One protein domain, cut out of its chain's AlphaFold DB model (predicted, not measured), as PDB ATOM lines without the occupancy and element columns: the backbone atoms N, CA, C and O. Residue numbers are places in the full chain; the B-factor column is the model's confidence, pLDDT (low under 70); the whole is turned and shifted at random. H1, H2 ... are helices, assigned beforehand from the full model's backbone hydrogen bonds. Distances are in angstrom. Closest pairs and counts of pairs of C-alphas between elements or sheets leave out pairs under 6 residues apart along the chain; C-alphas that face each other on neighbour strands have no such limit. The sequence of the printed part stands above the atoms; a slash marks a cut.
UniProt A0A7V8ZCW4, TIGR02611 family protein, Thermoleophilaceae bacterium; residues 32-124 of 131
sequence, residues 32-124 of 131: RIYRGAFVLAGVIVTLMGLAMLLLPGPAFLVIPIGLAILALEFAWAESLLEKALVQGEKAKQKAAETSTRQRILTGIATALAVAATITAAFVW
ATOM      1  N   ARG A  32      53.997 -60.841  53.457       62.91
ATOM      2  CA  ARG A  32      54.001 -59.830  52.378       62.91
ATOM      3  C   ARG A  32      52.970 -60.118  51.294       62.91
ATOM      4  O   ARG A  32      52.276 -59.200  50.875       62.91
ATOM      5  N   ILE A  33      52.840 -61.375  50.872       63.03
ATOM      6  CA  ILE A  33      51.898 -61.754  49.806       63.03
ATOM      7  C   ILE A  33      50.457 -61.636  50.307       63.03
ATOM      8  O   ILE A  33      49.623 -61.031  49.638       63.03
ATOM      9  N   TYR A  34      50.176 -62.146  51.510       72.31
ATOM     10  CA  TYR A  34      48.841 -62.060  52.106       72.31
ATOM     11  C   TYR A  34      48.420 -60.606  52.346       72.31
ATOM     12  O   TYR A  34      47.303 -60.199  52.029       72.31
ATOM     13  N   ARG A  35      49.350 -59.785  52.838       72.06
ATOM     14  CA  ARG A  35      49.126 -58.356  53.037       72.06
ATOM     15  C   ARG A  35      48.964 -57.602  51.719       72.06
ATOM     16  O   ARG A  35      48.077 -56.763  51.623       72.06
ATOM     17  N   GLY A  36      49.749 -57.938  50.697       73.62
ATOM     18  CA  GLY A  36      49.585 -57.407  49.344       73.62
ATOM     19  C   GLY A  36      48.212 -57.737  48.757       73.62
ATOM     20  O   GLY A  36      47.563 -56.860  48.196       73.62
ATOM     21  N   ALA A  37      47.723 -58.962  48.967       75.62
ATOM     22  CA  ALA A  37      46.387 -59.373  48.543       75.62
ATOM     23  C   ALA A  37      45.277 -58.588  49.265       75.62
ATOM     24  O   ALA A  37      44.334 -58.138  48.618       75.62
ATOM     25  N   PHE A  38      45.408 -58.358  50.575       76.25
ATOM     26  CA  PHE A  38      44.455 -57.541  51.338       76.25
ATOM     27  C   PHE A  38      44.455 -56.070  50.917       76.25
ATOM     28  O   PHE A  38      43.387 -55.475  50.781       76.25
ATOM     29  N   VAL A  39      45.631 -55.487  50.666       77.00
ATOM     30  CA  VAL A  39      45.749 -54.117  50.143       77.00
ATOM     31  C   VAL A  39      45.115 -54.023  48.760       77.00
ATOM     32  O   VAL A  39      44.310 -53.127  48.521       77.00
ATOM     33  N   LEU A  40      45.412 -54.968  47.866       77.38
ATOM     34  CA  LEU A  40      44.826 -55.005  46.529       77.38
ATOM     35  C   LEU A  40      43.299 -55.137  46.587       77.38
ATOM     36  O   LEU A  40      42.596 -54.387  45.915       77.38
ATOM     37  N   ALA A  41      42.781 -56.031  47.433       78.19
ATOM     38  CA  ALA A  41      41.347 -56.175  47.661       78.19
ATOM     39  C   ALA A  41      40.726 -54.876  48.204       78.19
ATOM     40  O   ALA A  41      39.704 -54.426  47.691       78.19
ATOM     41  N   GLY A  42      41.370 -54.228  49.181       77.00
ATOM     42  CA  GLY A  42      40.940 -52.940  49.726       77.00
ATOM     43  C   GLY A  42      40.915 -51.825  48.679       77.00
ATOM     44  O   GLY A  42      39.947 -51.067  48.616       77.00
ATOM     45  N   VAL A  43      41.923 -51.755  47.803       77.44
ATOM     46  CA  VAL A  43      41.965 -50.803  46.681       77.44
ATOM     47  C   VAL A  43      40.841 -51.085  45.686       77.44
ATOM     48  O   VAL A  43      40.141 -50.153  45.301       77.44
ATOM     49  N   ILE A  44      40.610 -52.346  45.309       78.88
ATOM     50  CA  ILE A  44      39.523 -52.728  44.391       78.88
ATOM     51  C   ILE A  44      38.160 -52.337  44.968       78.88
ATOM     52  O   ILE A  44      37.366 -51.699  44.280       78.88
ATOM     53  N   VAL A  45      37.896 -52.672  46.234       81.25
ATOM     54  CA  VAL A  45      36.635 -52.334  46.912       81.25
ATOM     55  C   VAL A  45      36.465 -50.820  47.020       81.25
ATOM     56  O   VAL A  45      35.380 -50.306  46.750       81.25
ATOM     57  N   THR A  46      37.538 -50.094  47.345       77.81
ATOM     58  CA  THR A  46      37.523 -48.628  47.401       77.81
ATOM     59  C   THR A  46      37.198 -48.041  46.033       77.81
ATOM     60  O   THR A  46      36.283 -47.234  45.945       77.81
ATOM     61  N   LEU A  47      37.868 -48.485  44.961       73.38
ATOM     62  CA  LEU A  47      37.594 -48.056  43.585       73.38
ATOM     63  C   LEU A  47      36.170 -48.412  43.134       73.38
ATOM     64  O   LEU A  47      35.544 -47.609  42.447       73.38
ATOM     65  N   MET A  48      35.630 -49.565  43.542       71.31
ATOM     66  CA  MET A  48      34.231 -49.935  43.294       71.31
ATOM     67  C   MET A  48      33.255 -48.996  44.006       71.31
ATOM     68  O   MET A  48      32.355 -48.460  43.363       71.31
ATOM     69  N   GLY A  49      33.440 -48.749  45.306       69.06
ATOM     70  CA  GLY A  49      32.617 -47.794  46.058       69.06
ATOM     71  C   GLY A  49      32.725 -46.379  45.488       69.06
ATOM     72  O   GLY A  49      31.741 -45.644  45.411       69.06
ATOM     73  N   LEU A  50      33.905 -46.028  44.984       68.38
ATOM     74  CA  LEU A  50      34.150 -44.780  44.286       68.38
ATOM     75  C   LEU A  50      33.414 -44.686  42.959       68.38
ATOM     76  O   LEU A  50      32.816 -43.660  42.673       68.38
ATOM     77  N   ALA A  51      33.434 -45.749  42.160       65.88
ATOM     78  CA  ALA A  51      32.685 -45.833  40.917       65.88
ATOM     79  C   ALA A  51      31.172 -45.763  41.174       65.88
ATOM     80  O   ALA A  51      30.443 -45.182  40.377       65.88
ATOM     81  N   MET A  52      30.698 -46.290  42.304       64.44
ATOM     82  CA  MET A  52      29.306 -46.138  42.734       64.44
ATOM     83  C   MET A  52      28.973 -44.696  43.145       64.44
ATOM     84  O   MET A  52      27.872 -44.225  42.872       64.44
ATOM     85  N   LEU A  53      29.915 -43.980  43.766       62.78
ATOM     86  CA  LEU A  53      29.714 -42.612  44.257       62.78
ATOM     87  C   LEU A  53      29.893 -41.540  43.166       62.78
ATOM     88  O   LEU A  53      29.126 -40.584  43.092       62.78
ATOM     89  N   LEU A  54      30.913 -41.688  42.321       58.12
ATOM     90  CA  LEU A  54      31.323 -40.700  41.318       58.12
ATOM     91  C   LEU A  54      30.431 -40.633  40.101       58.12
ATOM     92  O   LEU A  54      30.540 -39.700  39.303       58.12
ATOM     93  N   LEU A  55      29.628 -41.658  39.896       56.91
ATOM     94  CA  LEU A  55      29.093 -41.930  38.590       56.91
ATOM     95  C   LEU A  55      27.555 -41.912  38.713       56.91
ATOM     96  O   LEU A  55      26.889 -42.935  38.584       56.91
ATOM     97  N   PRO A  56      26.943 -40.720  38.901       54.81
ATOM     98  CA  PRO A  56      25.583 -40.479  38.452       54.81
ATOM     99  C   PRO A  56      25.647 -40.393  36.918       54.81
ATOM    100  O   PRO A  56      25.828 -39.321  36.341       54.81
ATOM    101  N   GLY A  57      25.651 -41.539  36.228       61.91
ATOM    102  CA  GLY A  57      25.870 -41.529  34.774       61.91
ATOM    103  C   GLY A  57      26.194 -42.842  34.047       61.91
ATOM    104  O   GLY A  57      25.630 -43.057  32.979       61.91
ATOM    105  N   PRO A  58      27.055 -43.746  34.546       60.88
ATOM    106  CA  PRO A  58      27.520 -44.897  33.779       60.88
ATOM    107  C   PRO A  58      26.562 -46.073  33.931       60.88
ATOM    108  O   PRO A  58      26.534 -46.930  33.067       60.88
ATOM    109  N   ALA A  59      25.769 -46.132  35.009       67.25
ATOM    110  CA  ALA A  59      24.793 -47.180  35.225       67.25
ATOM    111  C   ALA A  59      23.757 -47.095  34.104       67.25
ATOM    112  O   ALA A  59      23.397 -48.110  33.532       67.25
ATOM    113  N   PHE A  60      23.418 -45.878  33.665       70.44
ATOM    114  CA  PHE A  60      22.614 -45.634  32.468       70.44
ATOM    115  C   PHE A  60      23.269 -46.100  31.162       70.44
ATOM    116  O   PHE A  60      22.578 -46.147  30.157       70.44
ATOM    117  N   LEU A  61      24.567 -46.412  31.140       75.69
ATOM    118  CA  LEU A  61      25.255 -47.002  29.988       75.69
ATOM    119  C   LEU A  61      25.380 -48.523  30.143       75.69
ATOM    120  O   LEU A  61      25.084 -49.269  29.217       75.69
ATOM    121  N   VAL A  62      25.753 -48.991  31.334       82.94
ATOM    122  CA  VAL A  62      25.916 -50.414  31.660       82.94
ATOM    123  C   VAL A  62      24.577 -51.158  31.609       82.94
ATOM    124  O   VAL A  62      24.512 -52.264  31.081       82.94
ATOM    125  N   ILE A  63      23.495 -50.546  32.099       85.81
ATOM    126  CA  ILE A  63      22.143 -51.125  32.103       85.81
ATOM    127  C   ILE A  63      21.633 -51.406  30.678       85.81
ATOM    128  O   ILE A  63      21.273 -52.555  30.419       85.81
ATOM    129  N   PRO A  64      21.614 -50.444  29.730       90.19
ATOM    130  CA  PRO A  64      21.194 -50.740  28.364       90.19
ATOM    131  C   PRO A  64      22.141 -51.706  27.648       90.19
ATOM    132  O   PRO A  64      21.664 -52.491  26.842       90.19
ATOM    133  N   ILE A  65      23.440 -51.741  27.967       91.75
ATOM    134  CA  ILE A  65      24.339 -52.775  27.421       91.75
ATOM    135  C   ILE A  65      23.900 -54.177  27.876       91.75
ATOM    136  O   ILE A  65      23.777 -55.078  27.050       91.75
ATOM    137  N   GLY A  66      23.610 -54.363  29.166       92.44
ATOM    138  CA  GLY A  66      23.107 -55.642  29.678       92.44
ATOM    139  C   GLY A  66      21.744 -56.026  29.088       92.44
ATOM    140  O   GLY A  66      21.540 -57.173  28.698       92.44
ATOM    141  N   LEU A  67      20.830 -55.059  28.963       94.69
ATOM    142  CA  LEU A  67      19.524 -55.260  28.330       94.69
ATOM    143  C   LEU A  67      19.634 -55.575  26.836       94.69
ATOM    144  O   LEU A  67      18.858 -56.387  26.355       94.69
ATOM    145  N   ALA A  68      20.596 -54.994  26.116       95.56
ATOM    146  CA  ALA A  68      20.837 -55.295  24.705       95.56
ATOM    147  C   ALA A  68      21.282 -56.744  24.496       95.56
ATOM    148  O   ALA A  68      20.837 -57.390  23.553       95.56
ATOM    149  N   ILE A  69      22.099 -57.275  25.410       96.75
ATOM    150  CA  ILE A  69      22.476 -58.690  25.391       96.75
ATOM    151  C   ILE A  69      21.253 -59.572  25.678       96.75
ATOM    152  O   ILE A  69      21.024 -60.545  24.970       96.75
ATOM    153  N   LEU A  70      20.433 -59.228  26.677       94.88
ATOM    154  CA  LEU A  70      19.218 -59.992  26.990       94.88
ATOM    155  C   LEU A  70      18.147 -59.903  25.890       94.88
ATOM    156  O   LEU A  70      17.414 -60.864  25.682       94.88
ATOM    157  N   ALA A  71      18.054 -58.777  25.181       96.62
ATOM    158  CA  ALA A  71      17.088 -58.564  24.105       96.62
ATOM    159  C   ALA A  71      17.301 -59.510  22.913       96.62
ATOM    160  O   ALA A  71      16.355 -59.762  22.177       96.62
ATOM    161  N   LEU A  72      18.504 -60.079  22.759       96.56
ATOM    162  CA  LEU A  72      18.788 -61.097  21.743       96.56
ATOM    163  C   LEU A  72      17.975 -62.384  21.957       96.56
ATOM    164  O   LEU A  72      17.598 -63.031  20.989       96.56
ATOM    165  N   GLU A  73      17.700 -62.740  23.214       95.12
ATOM    166  CA  GLU A  73      17.031 -63.996  23.588       95.12
ATOM    167  C   GLU A  73      15.590 -63.768  24.076       95.12
ATOM    168  O   GLU A  73      14.763 -64.682  24.066       95.12
ATOM    169  N   PHE A  74      15.259 -62.548  24.518       96.50
ATOM    170  CA  PHE A  74      13.999 -62.264  25.197       96.50
ATOM    171  C   PHE A  74      13.311 -60.980  24.704       96.50
ATOM    172  O   PHE A  74      13.769 -59.870  24.970       96.50
ATOM    173  N   ALA A  75      12.108 -61.118  24.136       94.75
ATOM    174  CA  ALA A  75      11.295 -59.987  23.661       94.75
ATOM    175  C   ALA A  75      10.905 -58.982  24.768       94.75
ATOM    176  O   ALA A  75      10.747 -57.788  24.524       94.75
ATOM    177  N   TRP A  76      10.772 -59.428  26.024       96.50
ATOM    178  CA  TRP A  76      10.485 -58.506  27.130       96.50
ATOM    179  C   TRP A  76      11.661 -57.556  27.406       96.50
ATOM    180  O   TRP A  76      11.436 -56.405  27.790       96.50
ATOM    181  N   ALA A  77      12.899 -58.003  27.172       93.75
ATOM    182  CA  ALA A  77      14.099 -57.203  27.382       93.75
ATOM    183  C   ALA A  77      14.272 -56.129  26.300       93.75
ATOM    184  O   ALA A  77      14.739 -55.038  26.619       93.75
ATOM    185  N   GLU A  78      13.805 -56.376  25.075       93.25
ATOM    186  CA  GLU A  78      13.745 -55.374  24.002       93.25
ATOM    187  C   GLU A  78      12.899 -54.158  24.421       93.25
ATOM    188  O   GLU A  78      13.371 -53.020  24.407       93.25
ATOM    189  N   SER A  79      11.693 -54.396  24.949       95.56
ATOM    190  CA  SER A  79      10.807 -53.314  25.414       95.56
ATOM    191  C   SER A  79      11.372 -52.516  26.603       95.56
ATOM    192  O   SER A  79      11.042 -51.341  26.803       95.56
ATOM    193  N   LEU A  80      12.218 -53.144  27.427       94.06
ATOM    194  CA  LEU A  80      12.915 -52.480  28.529       94.06
ATOM    195  C   LEU A  80      14.146 -51.716  28.042       94.06
ATOM    196  O   LEU A  80      14.421 -50.633  28.562       94.06
ATOM    197  N   LEU A  81      14.855 -52.243  27.042       92.25
ATOM    198  CA  LEU A  81      15.984 -51.583  26.400       92.25
ATOM    199  C   LEU A  81      15.553 -50.257  25.774       92.25
ATOM    200  O   LEU A  81      16.177 -49.236  26.052       92.25
ATOM    201  N   GLU A  82      14.455 -50.237  25.016       93.56
ATOM    202  CA  GLU A  82      13.921 -49.003  24.423       93.56
ATOM    203  C   GLU A  82      13.639 -47.933  25.486       93.56
ATOM    204  O   GLU A  82      14.066 -46.782  25.367       93.56
ATOM    205  N   LYS A  83      12.986 -48.317  26.590       92.06
ATOM    206  CA  LYS A  83      12.711 -47.404  27.712       92.06
ATOM    207  C   LYS A  83      13.999 -46.909  28.366       92.06
ATOM    208  O   LYS A  83      14.090 -45.727  28.700       92.06
ATOM    209  N   ALA A  84      14.981 -47.791  28.548       88.56
ATOM    210  CA  ALA A  84      16.273 -47.451  29.132       88.56
ATOM    211  C   ALA A  84      17.057 -46.472  28.246       88.56
ATOM    212  O   ALA A  84      17.629 -45.515  28.767       88.56
ATOM    213  N   LEU A  85      17.030 -46.652  26.923       87.31
ATOM    214  CA  LEU A  85      17.664 -45.747  25.962       87.31
ATOM    215  C   LEU A  85      17.017 -44.352  25.997       87.31
ATOM    216  O   LEU A  85      17.724 -43.356  26.157       87.31
ATOM    217  N   VAL A  86      15.680 -44.277  25.982       88.69
ATOM    218  CA  VAL A  86      14.937 -43.004  26.072       88.69
ATOM    219  C   VAL A  86      15.184 -42.287  27.405       88.69
ATOM    220  O   VAL A  86      15.351 -41.065  27.447       88.69
ATOM    221  N   GLN A  87      15.215 -43.018  28.523       84.44
ATOM    222  CA  GLN A  87      15.552 -42.426  29.821       84.44
ATOM    223  C   GLN A  87      17.022 -41.999  29.897       84.44
ATOM    224  O   GLN A  87      17.319 -40.957  30.486       84.44
ATOM    225  N   GLY A  88      17.925 -42.754  29.270       78.94
ATOM    226  CA  GLY A  88      19.347 -42.444  29.177       78.94
ATOM    227  C   GLY A  88      19.617 -41.122  28.458       78.94
ATOM    228  O   GLY A  88      20.435 -40.333  28.927       78.94
ATOM    229  N   GLU A  89      18.896 -40.818  27.377       77.81
ATOM    230  CA  GLU A  89      19.006 -39.524  26.685       77.81
ATOM    231  C   GLU A  89      18.542 -38.347  27.551       77.81
ATOM    232  O   GLU A  89      19.230 -37.326  27.643       77.81
ATOM    233  N   LYS A  90      17.425 -38.508  28.271       76.12
ATOM    234  CA  LYS A  90      16.931 -37.494  29.218       76.12
ATOM    235  C   LYS A  90      17.896 -37.288  30.387       76.12
ATOM    236  O   LYS A  90      18.101 -36.161  30.839       76.12
ATOM    237  N   ALA A  91      18.512 -38.367  30.866       70.31
ATOM    238  CA  ALA A  91      19.542 -38.315  31.895       70.31
ATOM    239  C   ALA A  91      20.823 -37.635  31.384       70.31
ATOM    240  O   ALA A  91      21.408 -36.842  32.117       70.31
ATOM    241  N   LYS A  92      21.226 -37.867  30.124       66.06
ATOM    242  CA  LYS A  92      22.346 -37.156  29.483       66.06
ATOM    243  C   LYS A  92      22.091 -35.651  29.392       66.06
ATOM    244  O   LYS A  92      22.996 -34.892  29.720       66.06
ATOM    245  N   GLN A  93      20.881 -35.225  29.020       66.12
ATOM    246  CA  GLN A  93      20.513 -33.801  28.986       66.12
ATOM    247  C   GLN A  93      20.573 -33.164  30.384       66.12
ATOM    248  O   GLN A  93      21.260 -32.164  30.570       66.12
ATOM    249  N   LYS A  94      19.984 -33.803  31.404       64.31
ATOM    250  CA  LYS A  94      20.071 -33.323  32.800       64.31
ATOM    251  C   LYS A  94      21.497 -33.319  33.360       64.31
ATOM    252  O   LYS A  94      21.865 -32.449  34.145       64.31
ATOM    253  N   ALA A  95      22.318 -34.285  32.958       60.91
ATOM    254  CA  ALA A  95      23.715 -34.353  33.362       60.91
ATOM    255  C   ALA A  95      24.604 -33.351  32.605       60.91
ATOM    256  O   ALA A  95      25.686 -33.036  33.096       60.91
ATOM    257  N   ALA A  96      24.184 -32.869  31.431       61.19
ATOM    258  CA  ALA A  96      24.840 -31.779  30.711       61.19
ATOM    259  C   ALA A  96      24.540 -30.407  31.348       61.19
ATOM    260  O   ALA A  96      25.376 -29.512  31.283       61.19
ATOM    261  N   GLU A  97      23.399 -30.271  32.030       61.47
ATOM    262  CA  GLU A  97      23.028 -29.070  32.797       61.47
ATOM    263  C   GLU A  97      23.642 -29.022  34.210       61.47
ATOM    264  O   GLU A  97      23.688 -27.967  34.843       61.47
ATOM    265  N   THR A  98      24.168 -30.142  34.723       54.44
ATOM    266  CA  THR A  98      24.911 -30.165  35.992       54.44
ATOM    267  C   THR A  98      26.268 -29.486  35.825       54.44
ATOM    268  O   THR A  98      27.127 -29.955  35.079       54.44
ATOM    269  N   SER A  99      26.450 -28.382  36.557       58.75
ATOM    270  CA  SER A  99      27.627 -27.511  36.528       58.75
ATOM    271  C   SER A  99      28.940 -28.293  36.443       58.75
ATOM    272  O   SER A  99      29.300 -29.056  37.346       58.75
ATOM    273  N   THR A 100      29.704 -28.036  35.380       59.41
ATOM    274  CA  THR A 100      31.048 -28.574  35.130       59.41
ATOM    275  C   THR A 100      31.957 -28.455  36.354       59.41
ATOM    276  O   THR A 100      32.771 -29.340  36.613       59.41
ATOM    277  N   ARG A 101      31.775 -27.404  37.169       53.03
ATOM    278  CA  ARG A 101      32.518 -27.201  38.417       53.03
ATOM    279  C   ARG A 101      32.249 -28.272  39.458       53.03
ATOM    280  O   ARG A 101      33.208 -28.717  40.066       53.03
ATOM    281  N   GLN A 102      31.003 -28.696  39.656       59.16
ATOM    282  CA  GLN A 102      30.694 -29.769  40.604       59.16
ATOM    283  C   GLN A 102      31.252 -31.095  40.110       59.16
ATOM    284  O   GLN A 102      31.862 -31.808  40.886       59.16
ATOM    285  N   ARG A 103      31.161 -31.390  38.811       59.56
ATOM    286  CA  ARG A 103      31.733 -32.618  38.240       59.56
ATOM    287  C   ARG A 103      33.254 -32.684  38.388       59.56
ATOM    288  O   ARG A 103      33.788 -33.732  38.739       59.56
ATOM    289  N   ILE A 104      33.930 -31.556  38.167       63.62
ATOM    290  CA  ILE A 104      35.374 -31.428  38.374       63.62
ATOM    291  C   ILE A 104      35.711 -31.464  39.868       63.62
ATOM    292  O   ILE A 104      36.650 -32.154  40.234       63.62
ATOM    293  N   LEU A 105      34.947 -30.801  40.746       70.06
ATOM    294  CA  LEU A 105      35.186 -30.847  42.193       70.06
ATOM    295  C   LEU A 105      35.013 -32.259  42.749       70.06
ATOM    296  O   LEU A 105      35.874 -32.714  43.491       70.06
ATOM    297  N   THR A 106      33.936 -32.957  42.383       63.78
ATOM    298  CA  THR A 106      33.710 -34.335  42.821       63.78
ATOM    299  C   THR A 106      34.783 -35.240  42.226       63.78
ATOM    300  O   THR A 106      35.366 -36.028  42.959       63.78
ATOM    301  N   GLY A 107      35.143 -35.074  40.949       65.25
ATOM    302  CA  GLY A 107      36.251 -35.809  40.330       65.25
ATOM    303  C   GLY A 107      37.596 -35.590  41.036       65.25
ATOM    304  O   GLY A 107      38.269 -36.561  41.373       65.25
ATOM    305  N   ILE A 108      37.962 -34.337  41.326       69.25
ATOM    306  CA  ILE A 108      39.219 -33.965  41.996       69.25
ATOM    307  C   ILE A 108      39.228 -34.439  43.446       69.25
ATOM    308  O   ILE A 108      40.181 -35.093  43.849       69.25
ATOM    309  N   ALA A 109      38.181 -34.158  44.227       68.81
ATOM    310  CA  ALA A 109      38.092 -34.591  45.624       68.81
ATOM    311  C   ALA A 109      38.247 -36.111  45.743       68.81
ATOM    312  O   ALA A 109      38.886 -36.624  46.657       68.81
ATOM    313  N   THR A 110      37.717 -36.824  44.758       59.59
ATOM    314  CA  THR A 110      37.734 -38.272  44.739       59.59
ATOM    315  C   THR A 110      39.069 -38.848  44.268       59.59
ATOM    316  O   THR A 110      39.585 -39.788  44.871       59.59
ATOM    317  N   ALA A 111      39.685 -38.245  43.250       68.75
ATOM    318  CA  ALA A 111      41.050 -38.568  42.849       68.75
ATOM    319  C   ALA A 111      42.054 -38.285  43.981       68.75
ATOM    320  O   ALA A 111      42.945 -39.094  44.226       68.75
ATOM    321  N   LEU A 112      41.870 -37.184  44.719       74.38
ATOM    322  CA  LEU A 112      42.669 -36.846  45.898       74.38
ATOM    323  C   LEU A 112      42.455 -37.840  47.040       74.38
ATOM    324  O   LEU A 112      43.428 -38.215  47.684       74.38
ATOM    325  N   ALA A 113      41.229 -38.315  47.270       68.38
ATOM    326  CA  ALA A 113      40.961 -39.344  48.276       68.38
ATOM    327  C   ALA A 113      41.653 -40.677  47.935       68.38
ATOM    328  O   ALA A 113      42.257 -41.301  48.809       68.38
ATOM    329  N   VAL A 114      41.636 -41.091  46.661       68.25
ATOM    330  CA  VAL A 114      42.368 -42.282  46.188       68.25
ATOM    331  C   VAL A 114      43.868 -42.090  46.329       68.25
ATOM    332  O   VAL A 114      44.538 -42.952  46.892       68.25
ATOM    333  N   ALA A 115      44.394 -40.953  45.871       71.38
ATOM    334  CA  ALA A 115      45.810 -40.636  45.986       71.38
ATOM    335  C   ALA A 115      46.254 -40.617  47.454       71.38
ATOM    336  O   ALA A 115      47.231 -41.271  47.785       71.38
ATOM    337  N   ALA A 116      45.497 -39.978  48.350       71.75
ATOM    338  CA  ALA A 116      45.776 -39.961  49.784       71.75
ATOM    339  C   ALA A 116      45.728 -41.362  50.406       71.75
ATOM    340  O   ALA A 116      46.570 -41.678  51.238       71.75
ATOM    341  N   THR A 117      44.795 -42.220  49.980       64.12
ATOM    342  CA  THR A 117      44.711 -43.613  50.451       64.12
ATOM    343  C   THR A 117      45.920 -44.428  49.990       64.12
ATOM    344  O   THR A 117      46.509 -45.158  50.782       64.12
ATOM    345  N   ILE A 118      46.335 -44.269  48.730       67.69
ATOM    346  CA  ILE A 118      47.525 -44.921  48.171       67.69
ATOM    347  C   ILE A 118      48.784 -44.399  48.872       67.69
ATOM    348  O   ILE A 118      49.575 -45.192  49.367       67.69
ATOM    349  N   THR A 119      48.957 -43.081  48.990       66.62
ATOM    350  CA  THR A 119      50.093 -42.474  49.695       66.62
ATOM    351  C   THR A 119      50.125 -42.897  51.158       66.62
ATOM    352  O   THR A 119      51.190 -43.254  51.636       66.62
ATOM    353  N   ALA A 120      48.991 -42.939  51.859       65.69
ATOM    354  CA  ALA A 120      48.931 -43.462  53.220       65.69
ATOM    355  C   ALA A 120      49.338 -44.940  53.271       65.69
ATOM    356  O   ALA A 120      50.121 -45.305  54.136       65.69
ATOM    357  N   ALA A 121      48.887 -45.773  52.328       63.81
ATOM    358  CA  ALA A 121      49.265 -47.186  52.255       63.81
ATOM    359  C   ALA A 121      50.761 -47.404  51.953       63.81
ATOM    360  O   ALA A 121      51.341 -48.357  52.465       63.81
ATOM    361  N   PHE A 122      51.381 -46.531  51.154       66.62
ATOM    362  CA  PHE A 122      52.816 -46.566  50.848       66.62
ATOM    363  C   PHE A 122      53.682 -45.955  51.963       66.62
ATOM    364  O   PHE A 122      54.756 -46.467  52.250       66.62
ATOM    365  N   VAL A 123      53.231 -44.869  52.601       64.75
ATOM    366  CA  VAL A 123      53.935 -44.209  53.718       64.75
ATOM    367  C   VAL A 123      53.865 -45.064  54.983       64.75
ATOM    368  O   VAL A 123      54.831 -45.125  55.741       64.75
ATOM    369  N   TRP A 124      52.762 -45.787  55.189       60.22
ATOM    370  CA  TRP A 124      52.678 -46.878  56.156       60.22
ATOM    371  C   TRP A 124      53.248 -48.155  55.540       60.22
ATOM    372  O   TRP A 124      52.558 -49.164  55.403       60.22
TER     373      TRP A 124
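Overview. This is residues 32 to 124 of the 131 residues of the protein "TIGR02611 family protein" of Thermoleophilaceae bacterium (UniProt A0A7V8ZCW4). Four helices make a flat, thin V: H4 and H1 side by side form one arm, and the hairpin of H2 and H3 forms the other. The printed part has 93 residues, class all helix, order H1 to H4. It is only just loose, close to extended, with a radius of gyration of the C-alphas of 18.3 A and spans of 53 by 36 by 10 A.

Arrangement. Start at H4, residues 100 to 123; its residues 106 to 114 alone touch H1, residues 32 to 54, closest at C-alphas 106 and 54, 7.0 A, opposite ways. H2, residues 59 to 71, and H3, residues 75 to 97, touch as a hairpin, closest at C-alphas 71 and 78, 4.6 A. Every O i to N i+4 pair is within hydrogen-bond range in H1 and H4, 8 of 9 in H2, 17 of 19 in H3.

Along the chain. Find C-alpha 32 at (54.001, -59.830, 52.378); H1 runs 31.7 A, H2 17.7 A, H3 34.3 A and H4 33.4 A, to C-alpha 123 at (53.935, -44.209, 53.718).

Size, cuts and confidence. The printed part has no cut, and its three links are tight. Its mean pLDDT is 74.6, with 42 residues under 70.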